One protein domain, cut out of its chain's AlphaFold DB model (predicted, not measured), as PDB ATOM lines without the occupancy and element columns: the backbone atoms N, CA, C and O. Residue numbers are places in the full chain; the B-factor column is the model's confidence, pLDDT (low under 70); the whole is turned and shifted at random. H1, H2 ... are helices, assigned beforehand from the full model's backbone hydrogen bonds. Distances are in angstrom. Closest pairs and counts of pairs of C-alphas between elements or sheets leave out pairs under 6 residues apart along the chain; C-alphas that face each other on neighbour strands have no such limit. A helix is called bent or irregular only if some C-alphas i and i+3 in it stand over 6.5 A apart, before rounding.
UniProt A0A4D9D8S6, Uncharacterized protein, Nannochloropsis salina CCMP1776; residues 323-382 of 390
ATOM      1  N   VAL A 323     187.441 150.279 245.508       92.06
ATOM      2  CA  VAL A 323     187.891 150.877 246.774       92.06
ATOM      3  C   VAL A 323     187.156 152.196 247.067       92.06
ATOM      4  O   VAL A 323     186.654 152.329 248.185       92.06
ATOM      5  N   PRO A 324     187.007 153.139 246.109       93.81
ATOM      6  CA  PRO A 324     186.307 154.399 246.366       93.81
ATOM      7  C   PRO A 324     184.846 154.233 246.807       93.81
ATOM      8  O   PRO A 324     184.432 154.887 247.760       93.81
ATOM      9  N   LEU A 325     184.088 153.315 246.195       93.38
ATOM     10  CA  LEU A 325     182.709 153.018 246.606       93.38
ATOM     11  C   LEU A 325     182.637 152.536 248.059       93.38
ATOM     12  O   LEU A 325     181.815 153.017 248.833       93.38
ATOM     13  N   ARG A 326     183.518 151.607 248.454       93.38
ATOM     14  CA  ARG A 326     183.555 151.084 249.831       93.38
ATOM     15  C   ARG A 326     183.917 152.176 250.830       93.38
ATOM     16  O   ARG A 326     183.284 152.276 251.873       93.38
ATOM     17  N   ALA A 327     184.901 153.011 250.495       95.00
ATOM     18  CA  ALA A 327     185.262 154.169 251.306       95.00
ATOM     19  C   ALA A 327     184.077 155.138 251.482       95.00
ATOM     20  O   ALA A 327     183.843 155.622 252.586       95.00
ATOM     21  N   LEU A 328     183.308 155.375 250.418       95.31
ATOM     22  CA  LEU A 328     182.132 156.241 250.436       95.31
ATOM     23  C   LEU A 328     180.985 155.644 251.271       95.31
ATOM     24  O   LEU A 328     180.368 156.359 252.058       95.31
ATOM     25  N   LEU A 329     180.734 154.335 251.165       94.62
ATOM     26  CA  LEU A 329     179.745 153.641 251.997       94.62
ATOM     27  C   LEU A 329     180.090 153.713 253.486       94.62
ATOM     28  O   LEU A 329     179.202 153.956 254.297       94.62
ATOM     29  N   ILE A 330     181.371 153.573 253.847       96.00
ATOM     30  CA  ILE A 330     181.827 153.747 255.233       96.00
ATOM     31  C   ILE A 330     181.425 155.126 255.763       96.00
ATOM     32  O   ILE A 330     180.911 155.212 256.875       96.00
ATOM     33  N   ASP A 331     181.619 156.199 254.989       95.06
ATOM     34  CA  ASP A 331     181.227 157.540 255.440       95.06
ATOM     35  C   ASP A 331     179.710 157.690 255.589       95.06
ATOM     36  O   ASP A 331     179.240 158.332 256.533       95.06
ATOM     37  N   MET A 332     178.949 157.116 254.654       94.69
ATOM     38  CA  MET A 332     177.489 157.151 254.665       94.69
ATOM     39  C   MET A 332     176.948 156.437 255.906       94.69
ATOM     40  O   MET A 332     176.214 157.035 256.693       94.69
ATOM     41  N   TYR A 333     177.376 155.197 256.132       94.69
ATOM     42  CA  TYR A 333     177.003 154.404 257.299       94.69
ATOM     43  C   TYR A 333     177.451 155.039 258.615       94.69
ATOM     44  O   TYR A 333     176.693 155.090 259.584       94.69
ATOM     45  N   GLU A 334     178.659 155.602 258.643       93.81
ATOM     46  CA  GLU A 334     179.150 156.338 259.800       93.81
ATOM     47  C   GLU A 334     178.308 157.594 260.108       93.81
ATOM     48  O   GLU A 334     178.220 158.006 261.274       93.81
ATOM     49  N   THR A 335     177.716 158.218 259.084       92.56
ATOM     50  CA  THR A 335     176.832 159.384 259.226       92.56
ATOM     51  C   THR A 335     175.434 158.992 259.694       92.56
ATOM     52  O   THR A 335     174.843 159.723 260.487       92.56
ATOM     53  N   MET A 336     174.919 157.845 259.244       90.12
ATOM     54  CA  MET A 336     173.638 157.303 259.712       90.12
ATOM     55  C   MET A 336     173.677 156.995 261.210       90.12
ATOM     56  O   MET A 336     172.752 157.351 261.935       90.12
ATOM     57  N   GLY A 337     174.778 156.398 261.669       90.94
ATOM     58  CA  GLY A 337     175.078 156.241 263.090       90.94
ATOM     59  C   GLY A 337     174.296 155.148 263.815       90.94
ATOM     60  O   GLY A 337     174.605 154.895 264.972       90.94
ATOM     61  N   ASP A 338     173.333 154.484 263.172       92.56
ATOM     62  CA  ASP A 338     172.667 153.325 263.762       92.56
ATOM     63  C   ASP A 338     173.619 152.123 263.862       92.56
ATOM     64  O   ASP A 338     174.547 151.973 263.066       92.56
ATOM     65  N   GLU A 339     173.374 151.257 264.846       93.12
ATOM     66  CA  GLU A 339     174.244 150.120 265.165       93.12
ATOM     67  C   GLU A 339     174.517 149.222 263.950       93.12
ATOM     68  O   GLU A 339     175.663 148.837 263.722       93.12
ATOM     69  N   THR A 340     173.497 148.957 263.125       93.88
ATOM     70  CA  THR A 340     173.628 148.087 261.944       93.88
ATOM     71  C   THR A 340     174.569 148.719 260.919       93.88
ATOM     72  O   THR A 340     175.552 148.097 260.518       93.88
ATOM     73  N   SER A 341     174.333 149.983 260.562       93.69
ATOM     74  CA  SER A 341     175.201 150.730 259.646       93.69
ATOM     75  C   SER A 341     176.637 150.822 260.173       93.69
ATOM     76  O   SER A 341     177.595 150.592 259.435       93.69
ATOM     77  N   LEU A 342     176.827 151.120 261.462       95.75
ATOM     78  CA  LEU A 342     178.163 151.215 262.053       95.75
ATOM     79  C   LEU A 342     178.917 149.878 262.012       95.75
ATOM     80  O   LEU A 342     180.117 149.873 261.727       95.75
ATOM     81  N   MET A 343     178.240 148.752 262.246       95.06
ATOM     82  CA  MET A 343     178.841 147.423 262.105       95.06
ATOM     83  C   MET A 343     179.239 147.121 260.652       95.06
ATOM     84  O   MET A 343     180.348 146.639 260.414       95.06
ATOM     85  N   GLU A 344     178.393 147.463 259.675       94.69
ATOM     86  CA  GLU A 344     178.730 147.329 258.249       94.69
ATOM     87  C   GLU A 344     179.947 148.185 257.863       94.69
ATOM     88  O   GLU A 344     180.850 147.723 257.159       94.69
ATOM     89  N   ALA A 345     180.033 149.413 258.381       96.00
ATOM     90  CA  ALA A 345     181.171 150.298 258.158       96.00
ATOM     91  C   ALA A 345     182.489 149.722 258.711       96.00
ATOM     92  O   ALA A 345     183.535 149.861 258.070       96.00
ATOM     93  N   VAL A 346     182.458 149.056 259.873       96.56
ATOM     94  CA  VAL A 346     183.633 148.359 260.432       96.56
ATOM     95  C   VAL A 346     184.066 147.217 259.518       96.56
ATOM     96  O   VAL A 346     185.237 147.170 259.143       96.56
ATOM     97  N   ALA A 347     183.134 146.362 259.088       94.69
ATOM     98  CA  ALA A 347     183.440 145.230 258.214       94.69
ATOM     99  C   ALA A 347     184.061 145.676 256.876       94.69
ATOM    100  O   ALA A 347     185.054 145.109 256.410       94.69
ATOM    101  N   LEU A 348     183.525 146.745 256.273       95.00
ATOM    102  CA  LEU A 348     184.102 147.349 255.071       95.00
ATOM    103  C   LEU A 348     185.517 147.889 255.321       95.00
ATOM    104  O   LEU A 348     186.415 147.652 254.508       95.00
ATOM    105  N   ALA A 349     185.738 148.593 256.436       96.75
ATOM    106  CA  ALA A 349     187.039 149.162 256.778       96.75
ATOM    107  C   ALA A 349     188.100 148.077 257.034       96.75
ATOM    108  O   ALA A 349     189.236 148.212 256.576       96.75
ATOM    109  N   GLU A 350     187.747 146.986 257.713       95.25
ATOM    110  CA  GLU A 350     188.635 145.834 257.916       95.25
ATOM    111  C   GLU A 350     188.993 145.170 256.581       95.25
ATOM    112  O   GLU A 350     190.173 144.969 256.285       95.25
ATOM    113  N   GLY A 351     188.006 144.961 255.702       93.38
ATOM    114  CA  GLY A 351     188.245 144.456 254.349       93.38
ATOM    115  C   GLY A 351     189.204 145.337 253.535       93.38
ATOM    116  O   GLY A 351     190.117 144.824 252.881       93.38
ATOM    117  N   LEU A 352     189.061 146.664 253.615       94.81
ATOM    118  CA  LEU A 352     189.996 147.610 252.997       94.81
ATOM    119  C   LEU A 352     191.401 147.519 253.618       94.81
ATOM    120  O   LEU A 352     192.392 147.519 252.888       94.81
ATOM    121  N   ALA A 353     191.508 147.396 254.942       96.00
ATOM    122  CA  ALA A 353     192.788 147.324 255.645       96.00
ATOM    123  C   ALA A 353     193.598 146.061 255.304       96.00
ATOM    124  O   ALA A 353     194.835 146.106 255.215       96.00
ATOM    125  N   GLU A 354     192.901 144.938 255.152       94.62
ATOM    126  CA  GLU A 354     193.501 143.612 255.016       94.62
ATOM    127  C   GLU A 354     193.692 143.187 253.565       94.62
ATOM    128  O   GLU A 354     194.723 142.592 253.245       94.62
ATOM    129  N   ARG A 355     192.725 143.499 252.690       91.44
ATOM    130  CA  ARG A 355     192.630 142.892 251.354       91.44
ATOM    131  C   ARG A 355     192.734 143.895 250.209       91.44
ATOM    132  O   ARG A 355     193.452 143.630 249.251       91.44
ATOM    133  N   TRP A 356     192.031 145.027 250.280       89.88
ATOM    134  CA  TRP A 356     191.748 145.817 249.068       89.88
ATOM    135  C   TRP A 356     192.466 147.164 248.964       89.88
ATOM    136  O   TRP A 356     192.681 147.649 247.860       89.88
ATOM    137  N   ASP A 357     192.864 147.765 250.084       94.25
ATOM    138  CA  ASP A 357     193.500 149.087 250.132       94.25
ATOM    139  C   ASP A 357     194.612 149.119 251.192       94.25
ATOM    140  O   ASP A 357     194.715 149.981 252.071       94.25
ATOM    141  N   VAL A 358     195.462 148.096 251.107       95.25
ATOM    142  CA  VAL A 358     196.479 147.761 252.110       95.25
ATOM    143  C   VAL A 358     197.506 148.881 252.304       95.25
ATOM    144  O   VAL A 358     198.046 149.037 253.403       95.25
ATOM    145  N   CYS A 359     197.746 149.716 251.288       96.56
ATOM    146  CA  CYS A 359     198.612 150.890 251.416       96.56
ATOM    147  C   CYS A 359     198.099 151.876 252.487       96.56
ATOM    148  O   CYS A 359     198.901 152.505 253.178       96.56
ATOM    149  N   ARG A 360     196.777 151.938 252.703       97.19
ATOM    150  CA  ARG A 360     196.102 152.732 253.739       97.19
ATOM    151  C   ARG A 360     195.676 151.888 254.949       97.19
ATOM    152  O   ARG A 360     194.888 152.354 255.767       97.19
ATOM    153  N   ARG A 361     196.251 150.693 255.169       96.75
ATOM    154  CA  ARG A 361     195.910 149.797 256.300       96.75
ATOM    155  C   ARG A 361     195.821 150.512 257.647       96.75
ATOM    156  O   ARG A 361     194.864 150.301 258.391       96.75
ATOM    157  N   LYS A 362     196.812 151.347 257.983       97.12
ATOM    158  CA  LYS A 362     196.828 152.083 259.261       97.12
ATOM    159  C   LYS A 362     195.683 153.089 259.359       97.12
ATOM    160  O   LYS A 362     195.144 153.272 260.442       97.12
ATOM    161  N   TYR A 363     195.298 153.719 258.253       97.50
ATOM    162  CA  TYR A 363     194.155 154.625 258.228       97.50
ATOM    163  C   TYR A 363     192.856 153.864 258.524       97.50
ATOM    164  O   TYR A 363     192.138 154.229 259.453       97.50
ATOM    165  N   TRP A 364     192.605 152.753 257.830       97.56
ATOM    166  CA  TRP A 364     191.391 151.961 258.038       97.56
ATOM    167  C   TRP A 364     191.317 151.343 259.440       97.56
ATOM    168  O   TRP A 364     190.385 151.625 260.192       97.56
ATOM    169  N   SER A 365     192.338 150.583 259.837       93.94
ATOM    170  CA  SER A 365     192.341 149.859 261.118       93.94
ATOM    171  C   SER A 365     192.462 150.771 262.345       93.94
ATOM    172  O   SER A 365     191.815 150.527 263.358       93.94
ATOM    173  N   LEU A 366     193.270 151.839 262.286       92.31
ATOM    174  CA  LEU A 366     193.540 152.663 263.471       92.31
ATOM    175  C   LEU A 366     192.713 153.941 263.532       92.31
ATOM    176  O   LEU A 366     192.407 154.392 264.635       92.31
ATOM    177  N   ALA A 367     192.388 154.563 262.397       92.56
ATOM    178  CA  ALA A 367     191.654 155.827 262.399       92.56
ATOM    179  C   ALA A 367     190.150 155.611 262.224       92.56
ATOM    180  O   ALA A 367     189.372 156.206 262.970       92.56
ATOM    181  N   VAL A 368     189.740 154.780 261.264       94.69
ATOM    182  CA  VAL A 368     188.324 154.564 260.929       94.69
ATOM    183  C   VAL A 368     187.664 153.601 261.914       94.69
ATOM    184  O   VAL A 368     186.772 154.025 262.646       94.69
ATOM    185  N   VAL A 369     188.156 152.363 262.031       94.06
ATOM    186  CA  VAL A 369     187.564 151.347 262.925       94.06
ATOM    187  C   VAL A 369     187.522 151.832 264.378       94.06
ATOM    188  O   VAL A 369     186.467 151.824 265.004       94.06
ATOM    189  N   ASN A 370     188.621 152.383 264.911       92.19
ATOM    190  CA  ASN A 370     188.619 152.926 266.278       92.19
ATOM    191  C   ASN A 370     187.649 154.101 266.469       92.19
ATOM    192  O   ASN A 370     187.121 154.294 267.565       92.19
ATOM    193  N   ARG A 371     187.437 154.934 265.442       94.19
ATOM    194  CA  ARG A 371     186.473 156.041 265.517       94.19
ATOM    195  C   ARG A 371     185.044 155.510 265.565       94.19
ATOM    196  O   ARG A 371     184.285 155.993 266.401       94.19
ATOM    197  N   ILE A 372     184.718 154.516 264.744       94.00
ATOM    198  CA  ILE A 372     183.393 153.890 264.710       94.00
ATOM    199  C   ILE A 372     183.125 153.099 265.996       94.00
ATOM    200  O   ILE A 372     182.090 153.303 266.624       94.00
ATOM    201  N   ASN A 373     184.088 152.316 266.489       91.81
ATOM    202  CA  ASN A 373     183.953 151.587 267.756       91.81
ATOM    203  C   ASN A 373     183.686 152.523 268.942       91.81
ATOM    204  O   ASN A 373     182.899 152.205 269.828       91.81
ATOM    205  N   ARG A 374     184.282 153.724 268.954       90.38
ATOM    206  CA  ARG A 374     183.954 154.742 269.965       90.38
ATOM    207  C   ARG A 374     182.515 155.253 269.867       90.38
ATOM    208  O   ARG A 374     181.993 155.672 270.894       90.38
ATOM    209  N   LYS A 375     181.903 155.273 268.678       89.88
ATOM    210  CA  LYS A 375     180.484 155.631 268.503       89.88
ATOM    211  C   LYS A 375     179.583 154.516 269.034       89.88
ATOM    212  O   LYS A 375     178.795 154.787 269.928       89.88
ATOM    213  N   LEU A 376     179.835 153.273 268.621       88.56
ATOM    214  CA  LEU A 376     179.125 152.083 269.115       88.56
ATOM    215  C   LEU A 376     179.144 151.984 270.650       88.56
ATOM    216  O   LEU A 376     178.121 151.760 271.286       88.56
ATOM    217  N   LEU A 377     180.301 152.231 271.276       85.56
ATOM    218  CA  LEU A 377     180.422 152.213 272.737       85.56
ATOM    219  C   LEU A 377     179.654 153.347 273.433       85.56
ATOM    220  O   LEU A 377     179.245 153.181 274.579       85.56
ATOM    221  N   ARG A 378     179.475 154.503 272.780       75.88
ATOM    222  CA  ARG A 378     178.738 155.638 273.359       75.88
ATOM    223  C   ARG A 378     177.240 155.369 273.400       75.88
ATOM    224  O   ARG A 378     176.640 155.675 274.427       75.88
ATOM    225  N   ASP A 379     176.682 154.744 272.367       60.88
ATOM    226  CA  ASP A 379     175.254 154.401 272.306       60.88
ATOM    227  C   ASP A 379     174.864 153.350 273.358       60.88
ATOM    228  O   ASP A 379     173.793 153.437 273.949       60.88
ATOM    229  N   ILE A 380     175.785 152.445 273.714       57.84
ATOM    230  CA  ILE A 380     175.605 151.484 274.821       57.84
ATOM    231  C   ILE A 380     175.589 152.182 276.197       57.84
ATOM    232  O   ILE A 380     174.990 151.686 277.150       57.84
ATOM    233  N   THR A 381     176.255 153.335 276.328       55.88
ATOM    234  CA  THR A 381     176.367 154.087 277.595       55.88
ATOM    235  C   THR A 381     175.395 155.260 277.722       55.88
ATOM    236  O   THR A 381     175.379 155.917 278.766       55.88
ATOM    237  N   ALA A 382     174.589 155.541 276.694       50.97
ATOM    238  CA  ALA A 382     173.533 156.538 276.786       50.97
ATOM    239  C   ALA A 382     172.506 156.061 277.831       50.97
ATOM    240  O   ALA A 382     172.044 154.921 277.751       50.97
TER     241      ALA A 382
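AT A GLANCE: This is residues 323 to 382 of the 390 residues of an uncharacterized protein of Nannochloropsis salina CCMP1776 (UniProt A0A4D9D8S6). Three helices stand side by side in an up-and-down bundle, each running against the one before it in the chain; their centres make an open triangle in which H2 packs on both H1 and H3, while H1 and H3 come near each other but keep farther apart. H3, the longest, makes the long axis of the model, and its last turns reach past the ends of H1 and H2. The printed part has 60 residues with three named helices in the order H1, H2, H3 and no named strand, and its class is all helix. It is compact, with a radius of gyration of the C-alphas of 11.0 A, yet elongated in outline, spanning 36 by 19 by 12 A.

HOW THE PARTS SIT: The printed part begins with H1, residues 323 to 336, and a tight link of 2 residues leads to H2, residues 339 to 356. H1 and H2 form a helical hairpin. They touch, with 21 pairs of C-alphas within 8 A, and run opposite ways at a shallow tilt of 21 degrees. Their closest C-alphas are those of Ile 330 and Ala 345, 4.6 A apart, and their centres are 9.2 A apart. A tight link of 1 residue, Asp 357, then leads to H3, residues 358 to 381. H2 and H3 form a second helical hairpin. They touch, with 24 pairs of C-alphas within 8 A, and run opposite ways at a shallow tilt of 16 degrees. Their closest C-alphas are those of Ala 353 and Arg 361, 4.0 A apart, and their centres are 9.3 A apart. H1 and H3 are close but not clearly touching, with 1 pair of C-alphas within 8 A. That closest pair is Glu 334 and Ile 372, whose C-alphas are 6.9 A apart. H1 and H3 run the same way at a shallow tilt of 14 degrees, with centres 12.9 A apart. In the backbone of H1 every O i to N i+4 pair is within hydrogen-bond range, while in H2 13 of 14 such pairs are and in H3 16 of 20.

IN THESE COORDINATES: H1 has 14 residues, from Val 323, whose C-alpha is at (187.891, 150.877, 246.774), to Met 336, and measures 20.3 A from first to last C-alpha. H2 has 18 residues, from Glu 339, whose C-alpha is at (174.244, 150.120, 265.165), to Trp 356, and measures 24.2 A. H2 is irregular, but only just: C-alphas 353 and 356 are 6.8 A apart. H3 has 24 residues, from Val 358 to Thr 381, whose C-alpha is at (176.367, 154.087, 277.595), and measures 33.1 A. H3 is irregular as well, with C-alphas 359 and 362 8.1 A apart, and it has a kink of 32 degrees near residue 365.

THE WHOLE: The two C-alphas farthest apart in the domain are those of Cys 359 and Ala 382, at 36.1 A. The first and last printed C-alphas, those of Val 323 and Ala 382, are 33.7 A apart. The printed part runs from residue 323 to residue 382 of a full chain of 390 residues and has no cut. Both links, H1 to H2 and H2 to H3, are tight. The mean pLDDT of the printed part is 91.1. It is under 70 at four residues, 379 to 382, of which 379 to 381 belong to H3. The mean pLDDT is 94 in H1, 94 in H2 and 88 in H3.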